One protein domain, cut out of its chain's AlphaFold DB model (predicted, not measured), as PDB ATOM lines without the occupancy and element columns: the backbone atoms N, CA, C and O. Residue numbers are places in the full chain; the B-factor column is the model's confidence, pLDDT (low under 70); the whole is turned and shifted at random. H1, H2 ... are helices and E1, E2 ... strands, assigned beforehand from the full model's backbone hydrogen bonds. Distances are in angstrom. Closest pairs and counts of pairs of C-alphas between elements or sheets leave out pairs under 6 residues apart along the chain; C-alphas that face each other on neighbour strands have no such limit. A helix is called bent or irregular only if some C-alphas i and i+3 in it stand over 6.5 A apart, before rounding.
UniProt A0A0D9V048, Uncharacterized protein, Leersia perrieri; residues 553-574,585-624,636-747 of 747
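Overview. This is residues 553 to 574, 585 to 624 and 636 to 747 of the 747 residues of an uncharacterized protein of Leersia perrieri (UniProt A0A0D9V048). The model is elongated: a head of two small parallel sheets, E1 E4 E5 and E2 E3, lies toward one end, and a bundle of three roughly aligned helices, H3, H4 and H5, runs from it toward the other end. H1 covers one face of the sheet E1 E4 E5, H2 packs on the sheet E2 E3, and the long H3, held by H4 and H5 near its start, reaches on away from the head as an arm. The printed part has 174 residues with five named helices and five named strands, in the order E1 H1 E2 H2 E3 H3 H4 E4 H5 E5, and its class is mixed, helices and strands. It is only just loose, close to compact, with a radius of gyration of the C-alphas of 19.1 A, and it spans 61 by 33 by 31 A.

Along the chain. The printed part begins with strand E1, residues 553 to 555, whose C-alpha 553 is at (-31.126, 15.454, 7.385). Helix H1 is residues 560 to 571, 16.9 A long. After a cut come strand E2, residues 585 to 587, and helix H2, residues 590 to 606, 25.2 A long. H2 is irregular, but only just: C-alphas 591 and 594 are 6.8 A apart. Strand E3, residues 611 to 617, is 19.3 A long. After a second cut, helix H3, residues 636 to 660, runs 36.3 A to C-alpha 660 at (14.943, 10.729, 4.056). Helix H4, residues 675 to 695, is 30.5 A long. Strand E4, residues 701 to 705, helix H5, residues 715 to 726, and strand E5, residues 732 to 736, follow; C-alpha 736 is at (-22.299, 6.411, 6.580).

Arrangement. In the sheet E1 E4 E5, E4 is the inner strand. E1 and E4 are parallel at 11 degrees, with N 554 and O 703 2.8 A apart, within hydrogen-bond range. E4 and E5 are parallel at 28 degrees, with N 733 and O 702 2.8 A apart. H1 is on one face of this sheet, two layers in all, at a height over the sheet of 9.5 A; it is over E4 and runs along the strands, at 11 degrees to E4 on the local plane. The closest C-alphas of E1 and E2 are those of Trp 555 and Cys 585, 5.5 A apart. E2 and E3 are parallel at 25 degrees, with N 585 and O 614 2.9 A apart. The closest C-alphas of H2 and E3, those of Ala 593 and Val 615, are 6.0 A apart. E2, H2, E3 and E4, H5, E5 are strand-helix-strand units, two parallel neighbour strands with a helix between, each with a right-handed crossover. H4 with residues 688 to 692 and H5 with residues 722 to 726 only graze the sheet E1 E4 E5. H4 and H5 touch, the same way at a shallow tilt of 22 degrees, closest at the C-alphas of Met 685 and Leu 725, 5.0 A. H3 touches H5 with residues 638 to 646 alone, opposite ways at a shallow tilt of 10 degrees; the C-alphas of Ile 646 and Cys 717, the closest, are 6.2 A apart. H3 and H4 form a helical hairpin at a shallow tilt of 32 degrees and touch, H3 with residues 639 to 643 alone, closest at the C-alphas of Tyr 639 and Leu 682, 7.0 A. H1 and H2 are apart. Every O i to N i+4 pair is within hydrogen-bond range in H1, H4 and H5; in H2 it is 11 of 13 and in H3 20 of 21.

Size, cuts and confidence. The two C-alphas farthest apart, those of Arg 608 and Arg 659, are 61.3 A apart. Residues 575 to 584 are not printed, with 27.5 A between C-alphas 574 and 585; residues 625 to 635 are not printed, with 14.8 A between C-alphas 624 and 636. The link from H3 to H4, residues 661 to 674, is long; within it residues 665 to 666 pair with residues 669 to 670, antiparallel. The mean pLDDT of the printed part is 77.8, and 35 residues are under 70, among them residues 661 to 673 and residues 739 to 747, the latter ending at the chain's last residue.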
ATOM      1  N   LEU A 553     -31.872  16.486   8.103       91.94
ATOM      2  CA  LEU A 553     -31.126  15.454   7.385       91.94
ATOM      3  C   LEU A 553     -30.634  15.996   6.048       91.94
ATOM      4  O   LEU A 553     -31.408  16.094   5.101       91.94
ATOM      5  N   TYR A 554     -29.337  16.262   5.942       89.00
ATOM      6  CA  TYR A 554     -28.672  16.597   4.684       89.00
ATOM      7  C   TYR A 554     -28.357  15.316   3.922       89.00
ATOM      8  O   TYR A 554     -27.280  14.727   4.059       89.00
ATOM      9  N   TRP A 555     -29.345  14.847   3.158       72.62
ATOM     10  CA  TRP A 555     -29.263  13.600   2.415       72.62
ATOM     11  C   TRP A 555     -28.462  13.803   1.127       72.62
ATOM     12  O   TRP A 555     -28.977  14.247   0.101       72.62
ATOM     13  N   ILE A 556     -27.188  13.414   1.181       59.69
ATOM     14  CA  ILE A 556     -26.325  13.281   0.008       59.69
ATOM     15  C   ILE A 556     -26.451  11.833  -0.494       59.69
ATOM     16  O   ILE A 556     -26.418  10.875   0.284       59.69
ATOM     17  N   VAL A 557     -26.685  11.669  -1.796       50.53
ATOM     18  CA  VAL A 557     -27.136  10.405  -2.408       50.53
ATOM     19  C   VAL A 557     -26.205   9.219  -2.085       50.53
ATOM     20  O   VAL A 557     -24.984   9.356  -2.116       50.53
ATOM     21  N   ARG A 558     -26.822   8.039  -1.862       50.97
ATOM     22  CA  ARG A 558     -26.302   6.686  -1.510       50.97
ATOM     23  C   ARG A 558     -26.600   6.200  -0.085       50.97
ATOM     24  O   ARG A 558     -27.099   5.088   0.036       50.97
ATOM     25  N   ASP A 559     -26.396   7.005   0.959       57.84
ATOM     26  CA  ASP A 559     -26.405   6.500   2.355       57.84
ATOM     27  C   ASP A 559     -27.687   6.830   3.163       57.84
ATOM     28  O   ASP A 559     -27.746   6.653   4.382       57.84
ATOM     29  N   GLY A 560     -28.744   7.292   2.485       63.41
ATOM     30  CA  GLY A 560     -29.946   7.855   3.117       63.41
ATOM     31  C   GLY A 560     -30.724   6.911   4.033       63.41
ATOM     32  O   GLY A 560     -31.197   7.348   5.078       63.41
ATOM     33  N   GLY A 561     -30.830   5.620   3.695       73.62
ATOM     34  CA  GLY A 561     -31.654   4.662   4.449       73.62
ATOM     35  C   GLY A 561     -31.293   4.594   5.937       73.62
ATOM     36  O   GLY A 561     -32.176   4.640   6.795       73.62
ATOM     37  N   LEU A 562     -29.994   4.581   6.256       79.06
ATOM     38  CA  LEU A 562     -29.528   4.607   7.641       79.06
ATOM     39  C   LEU A 562     -29.818   5.956   8.316       79.06
ATOM     40  O   LEU A 562     -30.241   5.969   9.467       79.06
ATOM     41  N   MET A 563     -29.641   7.086   7.625       82.44
ATOM     42  CA  MET A 563     -29.938   8.413   8.190       82.44
ATOM     43  C   MET A 563     -31.421   8.559   8.556       82.44
ATOM     44  O   MET A 563     -31.721   8.969   9.677       82.44
ATOM     45  N   LEU A 564     -32.326   8.147   7.659       82.00
ATOM     46  CA  LEU A 564     -33.773   8.125   7.906       82.00
ATOM     47  C   LEU A 564     -34.127   7.241   9.114       82.00
ATOM     48  O   LEU A 564     -34.938   7.608   9.965       82.00
ATOM     49  N   LEU A 565     -33.497   6.068   9.223       82.31
ATOM     50  CA  LEU A 565     -33.711   5.170  10.356       82.31
ATOM     51  C   LEU A 565     -33.242   5.805  11.671       82.31
ATOM     52  O   LEU A 565     -33.958   5.749  12.670       82.31
ATOM     53  N   LEU A 566     -32.046   6.399  11.689       85.25
ATOM     54  CA  LEU A 566     -31.488   7.027  12.886       85.25
ATOM     55  C   LEU A 566     -32.349   8.219  13.340       85.25
ATOM     56  O   LEU A 566     -32.593   8.344  14.540       85.25
ATOM     57  N   SER A 567     -32.883   9.039  12.423       87.38
ATOM     58  CA  SER A 567     -33.812  10.120  12.787       87.38
ATOM     59  C   SER A 567     -35.126   9.593  13.366       87.38
ATOM     60  O   SER A 567     -35.595  10.109  14.381       87.38
ATOM     61  N   GLN A 568     -35.689   8.524  12.795       84.25
ATOM     62  CA  GLN A 568     -36.914   7.922  13.323       84.25
ATOM     63  C   GLN A 568     -36.685   7.269  14.697       84.25
ATOM     64  O   GLN A 568     -37.522   7.391  15.587       84.25
ATOM     65  N   LEU A 569     -35.529   6.626  14.912       84.50
ATOM     66  CA  LEU A 569     -35.140   6.080  16.218       84.50
ATOM     67  C   LEU A 569     -34.967   7.176  17.280       84.50
ATOM     68  O   LEU A 569     -35.355   6.945  18.427       84.50
ATOM     69  N   LEU A 570     -34.447   8.356  16.914       85.75
ATOM     70  CA  LEU A 570     -34.386   9.517  17.809       85.75
ATOM     71  C   LEU A 570     -35.791   9.970  18.233       85.75
ATOM     72  O   LEU A 570     -36.022  10.108  19.432       85.75
ATOM     73  N   LEU A 571     -36.746  10.099  17.301       87.19
ATOM     74  CA  LEU A 571     -38.135  10.464  17.634       87.19
ATOM     75  C   LEU A 571     -38.821   9.485  18.606       87.19
ATOM     76  O   LEU A 571     -39.716   9.890  19.339       87.19
ATOM     77  N   THR A 572     -38.390   8.216  18.690       83.75
ATOM     78  CA  THR A 572     -38.932   7.264  19.689       83.75
ATOM     79  C   THR A 572     -38.531   7.563  21.142       83.75
ATOM     80  O   THR A 572     -38.854   6.779  22.043       83.75
ATOM     81  N   LYS A 573     -37.775   8.639  21.394       83.12
ATOM     82  CA  LYS A 573     -37.274   9.022  22.718       83.12
ATOM     83  C   LYS A 573     -37.930  10.294  23.208       83.12
ATOM     84  O   LYS A 573     -37.971  11.286  22.496       83.12
ATOM     85  N   GLU A 574     -38.284  10.299  24.487       83.69
ATOM     86  CA  GLU A 574     -38.883  11.439  25.191       83.69
ATOM     87  C   GLU A 574     -38.050  12.733  25.064       83.69
ATOM     88  O   GLU A 574     -38.606  13.828  25.075       83.69
ATOM     89  N   CYS A 585     -32.400  17.953   0.538       85.75
ATOM     90  CA  CYS A 585     -31.772  17.404  -0.663       85.75
ATOM     91  C   CYS A 585     -31.020  18.510  -1.408       85.75
ATOM     92  O   CYS A 585     -31.472  19.654  -1.447       85.75
ATOM     93  N   ILE A 586     -29.881  18.165  -2.009       81.25
ATOM     94  CA  ILE A 586     -29.057  19.103  -2.777       81.25
ATOM     95  C   ILE A 586     -29.273  18.833  -4.266       81.25
ATOM     96  O   ILE A 586     -29.096  17.698  -4.704       81.25
ATOM     97  N   ALA A 587     -29.641  19.867  -5.021       80.12
ATOM     98  CA  ALA A 587     -29.723  19.848  -6.484       80.12
ATOM     99  C   ALA A 587     -28.653  20.779  -7.082       80.12
ATOM    100  O   ALA A 587     -28.308  21.790  -6.465       80.12
ATOM    101  N   GLU A 588     -28.120  20.457  -8.262       73.94
ATOM    102  CA  GLU A 588     -27.132  21.320  -8.934       73.94
ATOM    103  C   GLU A 588     -27.805  22.484  -9.678       73.94
ATOM    104  O   GLU A 588     -27.307  23.613  -9.637       73.94
ATOM    105  N   GLU A 589     -28.976  22.231 -10.276       74.56
ATOM    106  CA  GLU A 589     -29.792  23.210 -11.003       74.56
ATOM    107  C   GLU A 589     -31.193  23.388 -10.390       74.56
ATOM    108  O   GLU A 589     -31.772  22.464  -9.815       74.56
ATOM    109  N   ASP A 590     -31.772  24.584 -10.553       76.19
ATOM    110  CA  ASP A 590     -33.130  24.901 -10.083       76.19
ATOM    111  C   ASP A 590     -34.225  24.128 -10.852       76.19
ATOM    112  O   ASP A 590     -35.296  23.858 -10.313       76.19
ATOM    113  N   THR A 591     -33.933  23.721 -12.090       74.50
ATOM    114  CA  THR A 591     -34.784  22.919 -12.990       74.50
ATOM    115  C   THR A 591     -35.056  21.509 -12.458       74.50
ATOM    116  O   THR A 591     -36.180  21.017 -12.547       74.50
ATOM    117  N   GLU A 592     -34.050  20.858 -11.870       75.19
ATOM    118  CA  GLU A 592     -34.169  19.505 -11.306       75.19
ATOM    119  C   GLU A 592     -34.810  19.499  -9.906       75.19
ATOM    120  O   GLU A 592     -35.322  18.473  -9.447       75.19
ATOM    121  N   ALA A 593     -34.804  20.647  -9.219       80.19
ATOM    122  CA  ALA A 593     -35.169  20.742  -7.811       80.19
ATOM    123  C   ALA A 593     -36.635  20.369  -7.528       80.19
ATOM    124  O   ALA A 593     -36.920  19.723  -6.517       80.19
ATOM    125  N   GLU A 594     -37.574  20.736  -8.408       83.00
ATOM    126  CA  GLU A 594     -38.997  20.407  -8.233       83.00
ATOM    127  C   GLU A 594     -39.282  18.913  -8.444       83.00
ATOM    128  O   GLU A 594     -40.014  18.310  -7.653       83.00
ATOM    129  N   GLY A 595     -38.653  18.297  -9.453       82.19
ATOM    130  CA  GLY A 595     -38.751  16.858  -9.711       82.19
ATOM    131  C   GLY A 595     -38.187  16.038  -8.551       82.19
ATOM    132  O   GLY A 595     -38.893  15.207  -7.977       82.19
ATOM    133  N   LEU A 596     -36.965  16.362  -8.113       83.19
ATOM    134  CA  LEU A 596     -36.325  15.720  -6.962       83.19
ATOM    135  C   LEU A 596     -37.173  15.852  -5.684       83.19
ATOM    136  O   LEU A 596     -37.304  14.893  -4.921       83.19
ATOM    137  N   LYS A 597     -37.799  17.016  -5.461       86.50
ATOM    138  CA  LYS A 597     -38.707  17.238  -4.326       86.50
ATOM    139  C   LYS A 597     -39.926  16.319  -4.377       86.50
ATOM    140  O   LYS A 597     -40.326  15.790  -3.338       86.50
ATOM    141  N   ALA A 598     -40.527  16.144  -5.555       85.69
ATOM    142  CA  ALA A 598     -41.686  15.278  -5.745       85.69
ATOM    143  C   ALA A 598     -41.331  13.798  -5.526       85.69
ATOM    144  O   ALA A 598     -42.028  13.113  -4.774       85.69
ATOM    145  N   ASP A 599     -40.220  13.332  -6.101       83.88
ATOM    146  CA  ASP A 599     -39.759  11.945  -5.981       83.88
ATOM    147  C   ASP A 599     -39.371  11.582  -4.544       83.88
ATOM    148  O   ASP A 599     -39.812  10.555  -4.023       83.88
ATOM    149  N   VAL A 600     -38.622  12.447  -3.850       83.75
ATOM    150  CA  VAL A 600     -38.278  12.230  -2.435       83.75
ATOM    151  C   VAL A 600     -39.535  12.266  -1.565       83.75
ATOM    152  O   VAL A 600     -39.708  11.399  -0.710       83.75
ATOM    153  N   LYS A 601     -40.469  13.197  -1.800       85.44
ATOM    154  CA  LYS A 601     -41.734  13.246  -1.049       85.44
ATOM    155  C   LYS A 601     -42.578  11.983  -1.258       85.44
ATOM    156  O   LYS A 601     -43.166  11.491  -0.296       85.44
ATOM    157  N   LYS A 602     -42.608  11.435  -2.477       83.25
ATOM    158  CA  LYS A 602     -43.256  10.152  -2.776       83.25
ATOM    159  C   LYS A 602     -42.569   8.994  -2.048       83.25
ATOM    160  O   LYS A 602     -43.242   8.231  -1.367       83.25
ATOM    161  N   PHE A 603     -41.241   8.912  -2.109       81.44
ATOM    162  CA  PHE A 603     -40.467   7.887  -1.407       81.44
ATOM    163  C   PHE A 603     -40.727   7.894   0.110       81.44
ATOM    164  O   PHE A 603     -40.955   6.844   0.706       81.44
ATOM    165  N   LEU A 604     -40.773   9.072   0.742       81.81
ATOM    166  CA  LEU A 604     -41.080   9.184   2.175       81.81
ATOM    167  C   LEU A 604     -42.544   8.843   2.504       81.81
ATOM    168  O   LEU A 604     -42.808   8.265   3.560       81.81
ATOM    169  N   TYR A 605     -43.482   9.140   1.598       81.12
ATOM    170  CA  TYR A 605     -44.883   8.726   1.714       81.12
ATOM    171  C   TYR A 605     -45.038   7.199   1.656       81.12
ATOM    172  O   TYR A 605     -45.704   6.624   2.520       81.12
ATOM    173  N   ASP A 606     -44.365   6.535   0.712       76.94
ATOM    174  CA  ASP A 606     -44.369   5.072   0.571       76.94
ATOM    175  C   ASP A 606     -43.780   4.389   1.828       76.94
ATOM    176  O   ASP A 606     -44.288   3.363   2.288       76.94
ATOM    177  N   LEU A 607     -42.776   5.013   2.459       73.56
ATOM    178  CA  LEU A 607     -42.202   4.600   3.748       73.56
ATOM    179  C   LEU A 607     -43.038   4.997   4.984       73.56
ATOM    180  O   LEU A 607     -42.668   4.650   6.107       73.56
ATOM    181  N   ARG A 608     -44.154   5.719   4.802       78.62
ATOM    182  CA  ARG A 608     -45.020   6.283   5.862       78.62
ATOM    183  C   ARG A 608     -44.291   7.200   6.858       78.62
ATOM    184  O   ARG A 608     -44.719   7.340   8.006       78.62
ATOM    185  N   MET A 609     -43.204   7.840   6.434       81.25
ATOM    186  CA  MET A 609     -42.396   8.715   7.280       81.25
ATOM    187  C   MET A 609     -42.885  10.166   7.169       81.25
ATOM    188  O   MET A 609     -42.867  10.758   6.093       81.25
ATOM    189  N   GLN A 610     -43.314  10.756   8.287       83.44
ATOM    190  CA  GLN A 610     -43.729  12.162   8.329       83.44
ATOM    191  C   GLN A 610     -42.499  13.074   8.420       83.44
ATOM    192  O   GLN A 610     -41.910  13.224   9.489       83.44
ATOM    193  N   ALA A 611     -42.117  13.673   7.293       88.06
ATOM    194  CA  ALA A 611     -41.024  14.634   7.216       88.06
ATOM    195  C   ALA A 611     -41.262  15.685   6.125       88.06
ATOM    196  O   ALA A 611     -41.835  15.387   5.073       88.06
ATOM    197  N   ASP A 612     -40.776  16.901   6.365       90.31
ATOM    198  CA  ASP A 612     -40.825  17.991   5.391       90.31
ATOM    199  C   ASP A 612     -39.625  17.902   4.438       90.31
ATOM    200  O   ASP A 612     -38.480  17.829   4.881       90.31
ATOM    201  N   VAL A 613     -39.868  17.920   3.122       90.31
ATOM    202  CA  VAL A 613     -38.805  17.863   2.101       90.31
ATOM    203  C   VAL A 613     -38.459  19.268   1.620       90.31
ATOM    204  O   VAL A 613     -39.310  19.983   1.079       90.31
ATOM    205  N   ILE A 614     -37.192  19.643   1.772       89.75
ATOM    206  CA  ILE A 614     -36.619  20.919   1.345       89.75
ATOM    207  C   ILE A 614     -35.521  20.604   0.328       89.75
ATOM    208  O   ILE A 614     -34.607  19.836   0.612       89.75
ATOM    209  N   VAL A 615     -35.594  21.192  -0.865       86.62
ATOM    210  CA  VAL A 615     -34.520  21.076  -1.860       86.62
ATOM    211  C   VAL A 615     -33.771  22.397  -1.901       86.62
ATOM    212  O   VAL A 615     -34.392  23.456  -1.991       86.62
ATOM    213  N   VAL A 616     -32.447  22.330  -1.782       85.44
ATOM    214  CA  VAL A 616     -31.550  23.485  -1.823       85.44
ATOM    215  C   VAL A 616     -30.660  23.355  -3.046       85.44
ATOM    216  O   VAL A 616     -29.979  22.345  -3.222       85.44
ATOM    217  N   THR A 617     -30.644  24.389  -3.877       81.19
ATOM    218  CA  THR A 617     -29.831  24.410  -5.089       81.19
ATOM    219  C   THR A 617     -28.440  24.956  -4.780       81.19
ATOM    220  O   THR A 617     -28.268  25.995  -4.133       81.19
ATOM    221  N   MET A 618     -27.415  24.202  -5.170       74.69
ATOM    222  CA  MET A 618     -26.013  24.497  -4.886       74.69
ATOM    223  C   MET A 618     -25.214  24.366  -6.178       74.69
ATOM    224  O   MET A 618     -24.893  23.265  -6.613       74.69
ATOM    225  N   LYS A 619     -24.873  25.513  -6.778       67.94
ATOM    226  CA  LYS A 619     -24.093  25.565  -8.022       67.94
ATOM    227  C   LYS A 619     -22.768  24.820  -7.871       67.94
ATOM    228  O   LYS A 619     -22.070  24.998  -6.867       67.94
ATOM    229  N   SER A 620     -22.411  24.042  -8.891       63.47
ATOM    230  CA  SER A 620     -21.182  23.250  -8.910       63.47
ATOM    231  C   SER A 620     -19.922  24.120  -8.770       63.47
ATOM    232  O   SER A 620     -19.911  25.320  -9.066       63.47
ATOM    233  N   TRP A 621     -18.822  23.511  -8.320       62.09
ATOM    234  CA  TRP A 621     -17.506  24.168  -8.284       62.09
ATOM    235  C   TRP A 621     -17.071  24.651  -9.675       62.09
ATOM    236  O   TRP A 621     -16.537  25.748  -9.807       62.09
ATOM    237  N   GLU A 622     -17.350  23.861 -10.712       55.91
ATOM    238  CA  GLU A 622     -16.964  24.154 -12.096       55.91
ATOM    239  C   GLU A 622     -17.654  25.417 -12.629       55.91
ATOM    240  O   GLU A 622     -16.971  26.293 -13.153       55.91
ATOM    241  N   ALA A 623     -18.947  25.612 -12.343       53.50
ATOM    242  CA  ALA A 623     -19.671  26.844 -12.680       53.50
ATOM    243  C   ALA A 623     -19.165  28.107 -11.942       53.50
ATOM    244  O   ALA A 623     -19.531  29.226 -12.302       53.50
ATOM    245  N   ASN A 624     -18.344  27.953 -10.895       52.62
ATOM    246  CA  ASN A 624     -17.722  29.062 -10.163       52.62
ATOM    247  C   ASN A 624     -16.225  29.236 -10.489       52.62
ATOM    248  O   ASN A 624     -15.657  30.282 -10.172       52.62
ATOM    249  N   PRO A 636     -14.254  34.030   3.571       66.06
ATOM    250  CA  PRO A 636     -12.936  33.921   2.955       66.06
ATOM    251  C   PRO A 636     -11.792  33.737   3.966       66.06
ATOM    252  O   PRO A 636     -10.661  33.509   3.534       66.06
ATOM    253  N   LYS A 637     -12.017  33.873   5.282       77.75
ATOM    254  CA  LYS A 637     -10.969  33.735   6.310       77.75
ATOM    255  C   LYS A 637     -10.757  32.275   6.687       77.75
ATOM    256  O   LYS A 637      -9.613  31.818   6.651       77.75
ATOM    257  N   VAL A 638     -11.836  31.544   6.981       79.25
ATOM    258  CA  VAL A 638     -11.795  30.110   7.332       79.25
ATOM    259  C   VAL A 638     -11.088  29.312   6.235       79.25
ATOM    260  O   VAL A 638     -10.078  28.654   6.489       79.25
ATOM    261  N   TYR A 639     -11.539  29.467   4.986       79.94
ATOM    262  CA  TYR A 639     -10.961  28.785   3.827       79.94
ATOM    263  C   TYR A 639      -9.472  29.094   3.630       79.94
ATOM    264  O   TYR A 639      -8.667  28.183   3.441       79.94
ATOM    265  N   LYS A 640      -9.074  30.375   3.698       83.69
ATOM    266  CA  LYS A 640      -7.662  30.771   3.554       83.69
ATOM    267  C   LYS A 640      -6.800  30.202   4.682       83.69
ATOM    268  O   LYS A 640      -5.681  29.776   4.409       83.69
ATOM    269  N   SER A 641      -7.325  30.152   5.907       85.19
ATOM    270  CA  SER A 641      -6.646  29.572   7.069       85.19
ATOM    271  C   SER A 641      -6.392  28.072   6.876       85.19
ATOM    272  O   SER A 641      -5.239  27.645   6.889       85.19
ATOM    273  N   ALA A 642      -7.432  27.287   6.572       84.31
ATOM    274  CA  ALA A 642      -7.304  25.848   6.328       84.31
ATOM    275  C   ALA A 642      -6.404  25.527   5.119       84.31
ATOM    276  O   ALA A 642      -5.505  24.692   5.209       84.31
ATOM    277  N   ARG A 643      -6.553  26.258   4.003       85.19
ATOM    278  CA  ARG A 643      -5.681  26.123   2.822       85.19
ATOM    279  C   ARG A 643      -4.214  26.420   3.154       85.19
ATOM    280  O   ARG A 643      -3.322  25.751   2.637       85.19
ATOM    281  N   SER A 644      -3.954  27.392   4.032       85.75
ATOM    282  CA  SER A 644      -2.604  27.700   4.515       85.75
ATOM    283  C   SER A 644      -2.032  26.591   5.404       85.75
ATOM    284  O   SER A 644      -0.856  26.262   5.256       85.75
ATOM    285  N   ARG A 645      -2.840  25.986   6.290       86.62
ATOM    286  CA  ARG A 645      -2.426  24.844   7.129       86.62
ATOM    287  C   ARG A 645      -2.081  23.618   6.285       86.62
ATOM    288  O   ARG A 645      -0.988  23.076   6.425       86.62
ATOM    289  N   ILE A 646      -2.945  23.258   5.334       85.75
ATOM    290  CA  ILE A 646      -2.706  22.156   4.389       85.75
ATOM    291  C   ILE A 646      -1.424  22.389   3.582       85.75
ATOM    292  O   ILE A 646      -0.604  21.481   3.461       85.75
ATOM    293  N   ARG A 647      -1.206  23.604   3.057       85.25
ATOM    294  CA  ARG A 647       0.025  23.934   2.319       85.25
ATOM    295  C   ARG A 647       1.279  23.825   3.184       85.25
ATOM    296  O   ARG A 647       2.262  23.262   2.712       85.25
ATOM    297  N   LYS A 648       1.235  24.300   4.434       86.31
ATOM    298  CA  LYS A 648       2.339  24.147   5.395       86.31
ATOM    299  C   LYS A 648       2.645  22.664   5.654       86.31
ATOM    300  O   LYS A 648       3.787  22.255   5.486       86.31
ATOM    301  N   TYR A 649       1.627  21.856   5.950       83.12
ATOM    302  CA  TYR A 649       1.790  20.419   6.187       83.12
ATOM    303  C   TYR A 649       2.363  19.674   4.968       83.12
ATOM    304  O   TYR A 649       3.289  18.879   5.098       83.12
ATOM    305  N   ILE A 650       1.862  19.953   3.758       81.06
ATOM    306  CA  ILE A 650       2.380  19.345   2.517       81.06
ATOM    307  C   ILE A 650       3.833  19.763   2.254       81.06
ATOM    308  O   ILE A 650       4.605  18.961   1.731       81.06
ATOM    309  N   PHE A 651       4.212  20.998   2.594       82.00
ATOM    310  CA  PHE A 651       5.591  21.468   2.479       82.00
ATOM    311  C   PHE A 651       6.523  20.712   3.439       82.00
ATOM    312  O   PHE A 651       7.506  20.129   2.990       82.00
ATOM    313  N   GLU A 652       6.164  20.620   4.722       82.25
ATOM    314  CA  GLU A 652       6.920  19.874   5.744       82.25
ATOM    315  C   GLU A 652       7.044  18.374   5.401       82.25
ATOM    316  O   GLU A 652       8.105  17.769   5.586       82.25
ATOM    317  N   LEU A 653       5.986  17.774   4.838       77.31
ATOM    318  CA  LEU A 653       5.985  16.387   4.363       77.31
ATOM    319  C   LEU A 653       6.955  16.174   3.187       77.31
ATOM    320  O   LEU A 653       7.668  15.171   3.158       77.31
ATOM    321  N   LYS A 654       6.998  17.111   2.228       77.06
ATOM    322  CA  LYS A 654       7.939  17.072   1.093       77.06
ATOM    323  C   LYS A 654       9.379  17.207   1.558       77.06
ATOM    324  O   LYS A 654      10.194  16.361   1.215       77.06
ATOM    325  N   GLU A 655       9.660  18.198   2.399       79.69
ATOM    326  CA  GLU A 655      11.000  18.427   2.941       79.69
ATOM    327  C   GLU A 655      11.507  17.209   3.736       79.69
ATOM    328  O   GLU A 655      12.668  16.823   3.629       79.69
ATOM    329  N   THR A 656      10.625  16.544   4.491       76.12
ATOM    330  CA  THR A 656      10.975  15.324   5.237       76.12
ATOM    331  C   THR A 656      11.246  14.139   4.303       76.12
ATOM    332  O   THR A 656      12.246  13.447   4.481       76.12
ATOM    333  N   ALA A 657      10.425  13.933   3.267       70.62
ATOM    334  CA  ALA A 657      10.648  12.877   2.274       70.62
ATOM    335  C   ALA A 657      11.944  13.091   1.465       70.62
ATOM    336  O   ALA A 657      12.677  12.134   1.209       70.62
ATOM    337  N   GLU A 658      12.260  14.343   1.119       74.19
ATOM    338  CA  GLU A 658      13.519  14.734   0.472       74.19
ATOM    339  C   GLU A 658      14.728  14.498   1.393       74.19
ATOM    340  O   GLU A 658      15.739  13.962   0.939       74.19
ATOM    341  N   ARG A 659      14.613  14.807   2.697       73.88
ATOM    342  CA  ARG A 659      15.652  14.516   3.704       73.88
ATOM    343  C   ARG A 659      15.888  13.015   3.925       73.88
ATOM    344  O   ARG A 659      17.023  12.621   4.176       73.88
ATOM    345  N   GLU A 660      14.852  12.183   3.833       73.50
ATOM    346  CA  GLU A 660      14.943  10.729   4.056       73.50
ATOM    347  C   GLU A 660      15.216   9.909   2.778       73.50
ATOM    348  O   GLU A 660      15.417   8.695   2.854       73.50
ATOM    349  N   GLY A 661      15.225  10.543   1.599       56.69
ATOM    350  CA  GLY A 661      15.465   9.874   0.313       56.69
ATOM    351  C   GLY A 661      14.369   8.882  -0.102       56.69
ATOM    352  O   GLY A 661      14.591   8.046  -0.980       56.69
ATOM    353  N   GLN A 662      13.190   8.948   0.524       59.16
ATOM    354  CA  GLN A 662      12.055   8.077   0.227       59.16
ATOM    355  C   GLN A 662      11.054   8.767  -0.704       59.16
ATOM    356  O   GLN A 662      10.920   9.988  -0.734       59.16
ATOM    357  N   ALA A 663      10.290   7.973  -1.458       56.62
ATOM    358  CA  ALA A 663       9.113   8.503  -2.139       56.62
ATOM    359  C   ALA A 663       8.119   9.069  -1.106       56.62
ATOM    360  O   ALA A 663       8.039   8.558   0.007       56.62
ATOM    361  N   LEU A 664       7.318  10.068  -1.498       57.22
ATOM    362  CA  LEU A 664       6.225  10.620  -0.684       57.22
ATOM    363  C   LEU A 664       5.240   9.512  -0.268       57.22
ATOM    364  O   LEU A 664       4.341   9.148  -1.031       57.22
ATOM    365  N   LEU A 665       5.433   8.957   0.927       55.56
ATOM    366  CA  LEU A 665       4.729   7.788   1.443       55.56
ATOM    367  C   LEU A 665       4.139   8.098   2.822       55.56
ATOM    368  O   LEU A 665       4.859   8.157   3.812       55.56
ATOM    369  N   GLU A 666       2.812   8.206   2.915       48.34
ATOM    370  CA  GLU A 666       2.135   8.123   4.214       48.34
ATOM    371  C   GLU A 666       1.911   6.628   4.511       48.34
ATOM    372  O   GLU A 666       1.062   5.952   3.914       48.34
ATOM    373  N   GLY A 667       2.783   6.060   5.349       62.22
ATOM    374  CA  GLY A 667       2.838   4.629   5.661       62.22
ATOM    375  C   GLY A 667       3.346   3.758   4.503       62.22
ATOM    376  O   GLY A 667       4.486   3.308   4.517       62.22
ATOM    377  N   LYS A 668       2.483   3.461   3.519       43.56
ATOM    378  CA  LYS A 668       2.793   2.596   2.352       43.56
ATOM    379  C   LYS A 668       2.172   3.063   1.024       43.56
ATOM    380  O   LYS A 668       2.285   2.354   0.025       43.56
ATOM    381  N   ARG A 669       1.482   4.209   0.981       53.94
ATOM    382  CA  ARG A 669       0.797   4.707  -0.230       53.94
ATOM    383  C   ARG A 669       1.500   5.934  -0.794       53.94
ATOM    384  O   ARG A 669       1.807   6.844  -0.033       53.94
ATOM    385  N   ARG A 670       1.700   5.978  -2.119       53.94
ATOM    386  CA  ARG A 670       2.220   7.170  -2.810       53.94
ATOM    387  C   ARG A 670       1.228   8.322  -2.659       53.94
ATOM    388  O   ARG A 670       0.110   8.241  -3.164       53.94
ATOM    389  N   VAL A 671       1.657   9.383  -1.994       60.53
ATOM    390  CA  VAL A 671       0.887  10.612  -1.816       60.53
ATOM    391  C   VAL A 671       1.106  11.501  -3.036       60.53
ATOM    392  O   VAL A 671       2.200  12.017  -3.255       60.53
ATOM    393  N   VAL A 672       0.053  11.695  -3.831       62.34
ATOM    394  CA  VAL A 672       0.035  12.649  -4.948       62.34
ATOM    395  C   VAL A 672      -1.091  13.634  -4.675       62.34
ATOM    396  O   VAL A 672      -2.256  13.361  -4.974       62.34
ATOM    397  N   VAL A 673      -0.740  14.764  -4.057       64.44
ATOM    398  CA  VAL A 673      -1.702  15.829  -3.763       64.44
ATOM    399  C   VAL A 673      -1.835  16.746  -4.967       64.44
ATOM    400  O   VAL A 673      -0.895  17.436  -5.351       64.44
ATOM    401  N   ASP A 674      -3.031  16.755  -5.532       70.50
ATOM    402  CA  ASP A 674      -3.451  17.674  -6.578       70.50
ATOM    403  C   ASP A 674      -4.100  18.900  -5.913       70.50
ATOM    404  O   ASP A 674      -5.168  18.783  -5.305       70.50
ATOM    405  N   GLU A 675      -3.453  20.070  -5.996       73.81
ATOM    406  CA  GLU A 675      -3.953  21.296  -5.355       73.81
ATOM    407  C   GLU A 675      -5.358  21.687  -5.843       73.81
ATOM    408  O   GLU A 675      -6.161  22.164  -5.040       73.81
ATOM    409  N   GLN A 676      -5.713  21.413  -7.105       74.50
ATOM    410  CA  GLN A 676      -7.054  21.719  -7.618       74.50
ATOM    411  C   GLN A 676      -8.123  20.844  -6.953       74.50
ATOM    412  O   GLN A 676      -9.225  21.312  -6.663       74.50
ATOM    413  N   LYS A 677      -7.798  19.576  -6.662       77.12
ATOM    414  CA  LYS A 677      -8.702  18.675  -5.929       77.12
ATOM    415  C   LYS A 677      -8.829  19.082  -4.466       77.12
ATOM    416  O   LYS A 677      -9.939  19.038  -3.942       77.12
ATOM    417  N   VAL A 678      -7.738  19.497  -3.817       81.25
ATOM    418  CA  VAL A 678      -7.770  20.052  -2.449       81.25
ATOM    419  C   VAL A 678      -8.714  21.255  -2.382       81.25
ATOM    420  O   VAL A 678      -9.622  21.265  -1.553       81.25
ATOM    421  N   ASP A 679      -8.558  22.219  -3.291       81.06
ATOM    422  CA  ASP A 679      -9.399  23.420  -3.343       81.06
ATOM    423  C   ASP A 679     -10.878  23.086  -3.614       81.06
ATOM    424  O   ASP A 679     -11.758  23.602  -2.919       81.06
ATOM    425  N   LYS A 680     -11.162  22.155  -4.540       81.75
ATOM    426  CA  LYS A 680     -12.526  21.661  -4.810       81.75
ATOM    427  C   LYS A 680     -13.164  21.037  -3.560       81.75
ATOM    428  O   LYS A 680     -14.302  21.369  -3.239       81.75
ATOM    429  N   PHE A 681     -12.446  20.183  -2.821       83.25
ATOM    430  CA  PHE A 681     -12.964  19.589  -1.578       83.25
ATOM    431  C   PHE A 681     -13.197  20.633  -0.477       83.25
ATOM    432  O   PHE A 681     -14.269  20.632   0.132       83.25
ATOM    433  N   LEU A 682     -12.239  21.541  -0.252       84.56
ATOM    434  CA  LEU A 682     -12.369  22.634   0.719       84.56
ATOM    435  C   LEU A 682     -13.594  23.509   0.423       84.56
ATOM    436  O   LEU A 682     -14.364  23.822   1.332       84.56
ATOM    437  N   TYR A 683     -13.803  23.877  -0.844       83.19
ATOM    438  CA  TYR A 683     -14.952  24.679  -1.255       83.19
ATOM    439  C   TYR A 683     -16.274  23.936  -1.060       83.19
ATOM    440  O   TYR A 683     -17.214  24.509  -0.511       83.19
ATOM    441  N   THR A 684     -16.361  22.662  -1.461       82.81
ATOM    442  CA  THR A 684     -17.582  21.864  -1.277       82.81
ATOM    443  C   THR A 684     -17.953  21.738   0.203       82.81
ATOM    444  O   THR A 684     -19.122  21.923   0.538       82.81
ATOM    445  N   MET A 685     -16.986  21.496   1.099       86.69
ATOM    446  CA  MET A 685     -17.257  21.429   2.543       86.69
ATOM    447  C   MET A 685     -17.667  22.784   3.124       86.69
ATOM    448  O   MET A 685     -18.639  22.846   3.873       86.69
ATOM    449  N   LEU A 686     -16.997  23.874   2.731       85.94
ATOM    450  CA  LEU A 686     -17.371  25.229   3.152       85.94
ATOM    451  C   LEU A 686     -18.788  25.587   2.695       85.94
ATOM    452  O   LEU A 686     -19.575  26.108   3.481       85.94
ATOM    453  N   LYS A 687     -19.131  25.303   1.433       84.31
ATOM    454  CA  LYS A 687     -20.451  25.619   0.881       84.31
ATOM    455  C   LYS A 687     -21.543  24.769   1.526       84.31
ATOM    456  O   LYS A 687     -22.628  25.283   1.787       84.31
ATOM    457  N   LEU A 688     -21.254  23.501   1.827       86.50
ATOM    458  CA  LEU A 688     -22.157  22.630   2.574       86.50
ATOM    459  C   LEU A 688     -22.373  23.141   4.004       86.50
ATOM    460  O   LEU A 688     -23.528  23.283   4.400       86.50
ATOM    461  N   ASN A 689     -21.317  23.511   4.740       90.19
ATOM    462  CA  ASN A 689     -21.472  24.118   6.066       90.19
ATOM    463  C   ASN A 689     -22.261  25.438   5.993       90.19
ATOM    464  O   ASN A 689     -23.247  25.596   6.702       90.19
ATOM    465  N   ALA A 690     -21.933  26.349   5.071       87.44
ATOM    466  CA  ALA A 690     -22.675  27.601   4.898       87.44
ATOM    467  C   ALA A 690     -24.181  27.371   4.640       87.44
ATOM    468  O   ALA A 690     -25.021  28.092   5.181       87.44
ATOM    469  N   THR A 691     -24.539  26.338   3.868       87.50
ATOM    470  CA  THR A 691     -25.935  25.910   3.688       87.50
ATOM    471  C   THR A 691     -26.538  25.351   4.983       87.50
ATOM    472  O   THR A 691     -27.644  25.754   5.347       87.50
ATOM    473  N   ILE A 692     -25.834  24.469   5.702       90.44
ATOM    474  CA  ILE A 692     -26.310  23.903   6.976       90.44
ATOM    475  C   ILE A 692     -26.525  25.015   8.010       90.44
ATOM    476  O   ILE A 692     -27.599  25.126   8.593       90.44
ATOM    477  N   PHE A 693     -25.550  25.902   8.195       88.44
ATOM    478  CA  PHE A 693     -25.633  27.021   9.127       88.44
ATOM    479  C   PHE A 693     -26.751  28.015   8.767       88.44
ATOM    480  O   PHE A 693     -27.358  28.608   9.657       88.44
ATOM    481  N   ARG A 694     -27.063  28.187   7.474       88.19
ATOM    482  CA  ARG A 694     -28.148  29.071   7.017       88.19
ATOM    483  C   ARG A 694     -29.544  28.534   7.340       88.19
ATOM    484  O   ARG A 694     -30.404  29.333   7.704       88.19
ATOM    485  N   TYR A 695     -29.781  27.231   7.179       89.25
ATOM    486  CA  TYR A 695     -31.117  26.638   7.347       89.25
ATOM    487  C   TYR A 695     -31.321  25.969   8.717       89.25
ATOM    488  O   TYR A 695     -32.382  26.126   9.315       89.25
ATOM    489  N   SER A 696     -30.296  25.310   9.260       91.50
ATOM    490  CA  SER A 696     -30.370  24.446  10.449       91.50
ATOM    491  C   SER A 696     -29.781  25.060  11.725       91.50
ATOM    492  O   SER A 696     -29.489  24.347  12.685       91.50
ATOM    493  N   LYS A 697     -29.624  26.390  11.796       84.88
ATOM    494  CA  LYS A 697     -29.063  27.081  12.980       84.88
ATOM    495  C   LYS A 697     -29.807  26.781  14.290       84.88
ATOM    496  O   LYS A 697     -29.209  26.824  15.361       84.88
ATOM    497  N   MET A 698     -31.112  26.512  14.207       85.31
ATOM    498  CA  MET A 698     -31.982  26.192  15.348       85.31
ATOM    499  C   MET A 698     -32.365  24.703  15.414       85.31
ATOM    500  O   MET A 698     -33.265  24.339  16.171       85.31
ATOM    501  N   ALA A 699     -31.702  23.841  14.637       90.25
ATOM    502  CA  ALA A 699     -31.958  22.407  14.655       90.25
ATOM    503  C   ALA A 699     -31.621  21.796  16.023       90.25
ATOM    504  O   ALA A 699     -30.619  22.129  16.664       90.25
ATOM    505  N   ALA A 700     -32.433  20.834  16.457       91.50
ATOM    506  CA  ALA A 700     -32.137  20.026  17.629       91.50
ATOM    507  C   ALA A 700     -30.894  19.157  17.376       91.50
ATOM    508  O   ALA A 700     -30.009  19.111  18.232       91.50
ATOM    509  N   VAL A 701     -30.806  18.505  16.208       92.88
ATOM    510  CA  VAL A 701     -29.642  17.736  15.727       92.88
ATOM    511  C   VAL A 701     -29.599  17.801  14.199       92.88
ATOM    512  O   VAL A 701     -30.636  17.646  13.557       92.88
ATOM    513  N   VAL A 702     -28.405  17.958  13.622       94.00
ATOM    514  CA  VAL A 702     -28.181  17.831  12.171       94.00
ATOM    515  C   VAL A 702     -27.571  16.464  11.846       94.00
ATOM    516  O   VAL A 702     -26.607  16.045  12.486       94.00
ATOM    517  N   LEU A 703     -28.105  15.761  10.849       92.94
ATOM    518  CA  LEU A 703     -27.546  14.530  10.286       92.94
ATOM    519  C   LEU A 703     -26.958  14.840   8.901       92.94
ATOM    520  O   LEU A 703     -27.658  15.370   8.042       92.94
ATOM    521  N   VAL A 704     -25.701  14.465   8.652       91.00
ATOM    522  CA  VAL A 704     -25.007  14.676   7.364       91.00
ATOM    523  C   VAL A 704     -24.389  13.361   6.886       91.00
ATOM    524  O   VAL A 704     -23.825  12.616   7.688       91.00
ATOM    525  N   SER A 705     -24.470  13.056   5.587       86.81
ATOM    526  CA  SER A 705     -23.777  11.894   5.011       86.81
ATOM    527  C   SER A 705     -22.255  12.081   5.062       86.81
ATOM    528  O   SER A 705     -21.759  13.117   4.631       86.81
ATOM    529  N   LEU A 706     -21.502  11.090   5.547       86.62
ATOM    530  CA  LEU A 706     -20.043  11.152   5.714       86.62
ATOM    531  C   LEU A 706     -19.307  11.211   4.362       86.62
ATOM    532  O   LEU A 706     -19.272  10.193   3.658       86.62
ATOM    533  N   PRO A 707     -18.631  12.326   4.010       84.25
ATOM    534  CA  PRO A 707     -17.825  12.387   2.795       84.25
ATOM    535  C   PRO A 707     -16.736  11.300   2.799       84.25
ATOM    536  O   PRO A 707     -16.053  11.123   3.814       84.25
ATOM    537  N   PRO A 708     -16.534  10.546   1.703       80.00
ATOM    538  CA  PRO A 708     -15.505   9.514   1.659       80.00
ATOM    539  C   PRO A 708     -14.091  10.114   1.714       80.00
ATOM    540  O   PRO A 708     -13.844  11.124   1.055       80.00
ATOM    541  N   PRO A 709     -13.143   9.493   2.447       81.75
ATOM    542  CA  PRO A 709     -11.755   9.936   2.425       81.75
ATOM    543  C   PRO A 709     -11.160   9.749   1.017       81.75
ATOM    544  O   PRO A 709     -11.276   8.659   0.450       81.75
ATOM    545  N   PRO A 710     -10.545  10.788   0.422       78.69
ATOM    546  CA  PRO A 710      -9.947  10.698  -0.906       78.69
ATOM    547  C   PRO A 710      -8.680   9.831  -0.884       78.69
ATOM    548  O   PRO A 710      -7.776  10.061  -0.086       78.69
ATOM    549  N   SER A 711      -8.585   8.868  -1.804       67.75
ATOM    550  CA  SER A 711      -7.557   7.811  -1.811       67.75
ATOM    551  C   SER A 711      -6.096   8.286  -1.823       67.75
ATOM    552  O   SER A 711      -5.227   7.540  -1.371       67.75
ATOM    553  N   ASN A 712      -5.836   9.488  -2.355       72.12
ATOM    554  CA  ASN A 712      -4.494   9.985  -2.691       72.12
ATOM    555  C   ASN A 712      -4.044  11.195  -1.847       72.12
ATOM    556  O   ASN A 712      -2.915  11.656  -2.021       72.12
ATOM    557  N   HIS A 713      -4.906  11.743  -0.981       78.19
ATOM    558  CA  HIS A 713      -4.535  12.858  -0.099       78.19
ATOM    559  C   HIS A 713      -4.128  12.329   1.287       78.19
ATOM    560  O   HIS A 713      -4.685  11.316   1.717       78.19
ATOM    561  N   PRO A 714      -3.230  13.025   2.008       82.56
ATOM    562  CA  PRO A 714      -2.900  12.692   3.385       82.56
ATOM    563  C   PRO A 714      -4.116  12.693   4.305       82.56
ATOM    564  O   PRO A 714      -5.059  13.474   4.116       82.56
ATOM    565  N   ALA A 715      -4.049  11.893   5.365       84.69
ATOM    566  CA  ALA A 715      -5.101  11.840   6.373       84.69
ATOM    567  C   ALA A 715      -5.336  13.201   7.061       84.69
ATOM    568  O   ALA A 715      -6.476  13.539   7.389       84.69
ATOM    569  N   TYR A 716      -4.281  14.014   7.204       86.44
ATOM    570  CA  TYR A 716      -4.355  15.397   7.692       86.44
ATOM    571  C   TYR A 716      -5.335  16.256   6.873       86.44
ATOM    572  O   TYR A 716      -6.215  16.906   7.434       86.44
ATOM    573  N   CYS A 717      -5.247  16.207   5.539       87.50
ATOM    574  CA  CYS A 717      -6.101  17.008   4.661       87.50
ATOM    575  C   CYS A 717      -7.586  16.646   4.818       87.50
ATOM    576  O   CYS A 717      -8.442  17.519   4.766       87.50
ATOM    577  N   TYR A 718      -7.904  15.367   5.041       87.88
ATOM    578  CA  TYR A 718      -9.285  14.939   5.276       87.88
ATOM    579  C   TYR A 718      -9.844  15.435   6.618       87.88
ATOM    580  O   TYR A 718     -11.026  15.773   6.690       87.88
ATOM    581  N   MET A 719      -9.010  15.530   7.659       88.06
ATOM    582  CA  MET A 719      -9.423  16.130   8.931       88.06
ATOM    583  C   MET A 719      -9.716  17.628   8.791       88.06
ATOM    584  O   MET A 719     -10.751  18.064   9.284       88.06
ATOM    585  N   GLU A 720      -8.907  18.383   8.041       88.56
ATOM    586  CA  GLU A 720      -9.192  19.792   7.700       88.56
ATOM    587  C   GLU A 720     -10.534  19.959   6.963       88.56
ATOM    588  O   GLU A 720     -11.317  20.855   7.276       88.56
ATOM    589  N   TYR A 721     -10.843  19.071   6.008       89.19
ATOM    590  CA  TYR A 721     -12.126  19.091   5.291       89.19
ATOM    591  C   TYR A 721     -13.313  18.855   6.235       89.19
ATOM    592  O   TYR A 721     -14.350  19.504   6.102       89.19
ATOM    593  N   MET A 722     -13.159  17.940   7.199       89.94
ATOM    594  CA  MET A 722     -14.171  17.679   8.224       89.94
ATOM    595  C   MET A 722     -14.324  18.843   9.196       89.94
ATOM    596  O   MET A 722     -15.450  19.164   9.556       89.94
ATOM    597  N   ASP A 723     -13.226  19.474   9.611       89.44
ATOM    598  CA  ASP A 723     -13.245  20.579  10.574       89.44
ATOM    599  C   ASP A 723     -14.071  21.756  10.024       89.44
ATOM    600  O   ASP A 723     -14.984  22.233  10.697       89.44
ATOM    601  N   ILE A 724     -13.871  22.104   8.743       89.38
ATOM    602  CA  ILE A 724     -14.691  23.090   8.015       89.38
ATOM    603  C   ILE A 724     -16.158  22.660   7.922       89.38
ATOM    604  O   ILE A 724     -17.042  23.499   8.075       89.38
ATOM    605  N   LEU A 725     -16.445  21.381   7.646       89.69
ATOM    606  CA  LEU A 725     -17.824  20.891   7.518       89.69
ATOM    607  C   LEU A 725     -18.612  21.032   8.827       89.69
ATOM    608  O   LEU A 725     -19.816  21.280   8.799       89.69
ATOM    609  N   VAL A 726     -17.945  20.839   9.967       89.62
ATOM    610  CA  VAL A 726     -18.595  20.800  11.282       89.62
ATOM    611  C   VAL A 726     -18.518  22.114  12.065       89.62
ATOM    612  O   VAL A 726     -19.080  22.204  13.160       89.62
ATOM    613  N   GLU A 727     -17.798  23.113  11.559       87.31
ATOM    614  CA  GLU A 727     -17.558  24.378  12.252       87.31
ATOM    615  C   GLU A 727     -18.872  25.094  12.610       87.31
ATOM    616  O   GLU A 727     -19.791  25.173  11.798       87.31
ATOM    617  N   ASN A 728     -18.959  25.639  13.829       86.06
ATOM    618  CA  ASN A 728     -20.124  26.365  14.360       86.06
ATOM    619  C   ASN A 728     -21.452  25.578  14.443       86.06
ATOM    620  O   ASN A 728     -22.491  26.173  14.737       86.06
ATOM    621  N   ILE A 729     -21.436  24.250  14.259       87.81
ATOM    622  CA  ILE A 729     -22.621  23.394  14.416       87.81
ATOM    623  C   ILE A 729     -22.534  22.625  15.750       87.81
ATOM    624  O   ILE A 729     -21.613  21.821  15.917       87.81
ATOM    625  N   PRO A 730     -23.480  22.833  16.692       84.19
ATOM    626  CA  PRO A 730     -23.406  22.277  18.045       84.19
ATOM    627  C   PRO A 730     -23.506  20.744  18.055       84.19
ATOM    628  O   PRO A 730     -22.549  20.036  18.368       84.19
ATOM    629  N   ARG A 731     -24.649  20.199  17.617       90.56
ATOM    630  CA  ARG A 731     -24.917  18.753  17.579       90.56
ATOM    631  C   ARG A 731     -25.051  18.261  16.145       90.56
ATOM    632  O   ARG A 731     -26.077  18.484  15.502       90.56
ATOM    633  N   MET A 732     -24.036  17.533  15.682       92.12
ATOM    634  CA  MET A 732     -24.038  16.865  14.381       92.12
ATOM    635  C   MET A 732     -23.795  15.357  14.521       92.12
ATOM    636  O   MET A 732     -22.937  14.918  15.293       92.12
ATOM    637  N   LEU A 733     -24.532  14.574  13.736       92.00
ATOM    638  CA  LEU A 733     -24.269  13.167  13.454       92.00
ATOM    639  C   LEU A 733     -23.788  13.025  12.012       92.00
ATOM    640  O   LEU A 733     -24.535  13.300  11.075       92.00
ATOM    641  N   ILE A 734     -22.556  12.558  11.833       91.31
ATOM    642  CA  ILE A 734     -21.993  12.284  10.511       91.31
ATOM    643  C   ILE A 734     -22.126  10.784  10.250       91.31
ATOM    644  O   ILE A 734     -21.554   9.970  10.977       91.31
ATOM    645  N   VAL A 735     -22.939  10.408   9.265       88.44
ATOM    646  CA  VAL A 735     -23.456   9.042   9.098       88.44
ATOM    647  C   VAL A 735     -23.011   8.456   7.767       88.44
ATOM    648  O   VAL A 735     -23.112   9.104   6.729       88.44
ATOM    649  N   ARG A 736     -22.580   7.197   7.778       85.44
ATOM    650  CA  ARG A 736     -22.299   6.411   6.580       85.44
ATOM    651  C   ARG A 736     -22.959   5.046   6.660       85.44
ATOM    652  O   ARG A 736     -22.723   4.314   7.621       85.44
ATOM    653  N   GLY A 737     -23.746   4.704   5.647       75.31
ATOM    654  CA  GLY A 737     -24.255   3.348   5.457       75.31
ATOM    655  C   GLY A 737     -23.209   2.419   4.834       75.31
ATOM    656  O   GLY A 737     -22.110   2.836   4.452       75.31
ATOM    657  N   TYR A 738     -23.563   1.145   4.693       72.69
ATOM    658  CA  TYR A 738     -22.883   0.200   3.810       72.69
ATOM    659  C   TYR A 738     -23.804  -0.212   2.654       72.69
ATOM    660  O   TYR A 738     -25.026  -0.143   2.737       72.69
ATOM    661  N   ARG A 739     -23.221  -0.685   1.542       55.81
ATOM    662  CA  ARG A 739     -23.917  -0.907   0.248       55.81
ATOM    663  C   ARG A 739     -25.051  -1.959   0.253       55.81
ATOM    664  O   ARG A 739     -25.556  -2.300  -0.811       55.81
ATOM    665  N   LYS A 740     -25.410  -2.519   1.412       52.34
ATOM    666  CA  LYS A 740     -26.500  -3.492   1.602       52.34
ATOM    667  C   LYS A 740     -27.555  -3.019   2.620       52.34
ATOM    668  O   LYS A 740     -28.387  -3.829   3.021       52.34
ATOM    669  N   ASP A 741     -27.537  -1.746   3.023       52.56
ATOM    670  CA  ASP A 741     -28.539  -1.134   3.908       52.56
ATOM    671  C   ASP A 741     -29.891  -0.930   3.195       52.56
ATOM    672  O   ASP A 741     -30.306   0.185   2.880       52.56
ATOM    673  N   VAL A 742     -30.599  -2.032   2.938       45.47
ATOM    674  CA  VAL A 742     -31.982  -2.006   2.449       45.47
ATOM    675  C   VAL A 742     -32.916  -1.904   3.654       45.47
ATOM    676  O   VAL A 742     -33.260  -2.908   4.279       45.47
ATOM    677  N   VAL A 743     -33.328  -0.683   4.002       49.84
ATOM    678  CA  VAL A 743     -34.347  -0.459   5.039       49.84
ATOM    679  C   VAL A 743     -35.724  -0.730   4.437       49.84
ATOM    680  O   VAL A 743     -36.324   0.141   3.815       49.84
ATOM    681  N   THR A 744     -36.209  -1.962   4.589       39.12
ATOM    682  CA  THR A 744     -37.493  -2.411   4.023       39.12
ATOM    683  C   THR A 744     -38.709  -2.012   4.857       39.12
ATOM    684  O   THR A 744     -39.803  -1.913   4.312       39.12
ATOM    685  N   ILE A 745     -38.553  -1.809   6.174       43.31
ATOM    686  CA  ILE A 745     -39.663  -1.531   7.097       43.31
ATOM    687  C   ILE A 745     -39.228  -0.543   8.191       43.31
ATOM    688  O   ILE A 745     -38.367  -0.854   9.014       43.31
ATOM    689  N   PHE A 746     -39.905   0.606   8.271       46.31
ATOM    690  CA  PHE A 746     -39.837   1.533   9.405       46.31
ATOM    691  C   PHE A 746     -40.962   1.201  10.403       46.31
ATOM    692  O   PHE A 746     -42.103   1.620  10.223       46.31
ATOM    693  N   THR A 747     -40.657   0.419  11.447       39.09
ATOM    694  CA  THR A 747     -41.576   0.093  12.566       39.09
ATOM    695  C   THR A 747     -40.847   0.061  13.896       39.09
ATOM    696  O   THR A 747     -39.597  -0.024  13.906       39.09
TER     697      THR A 747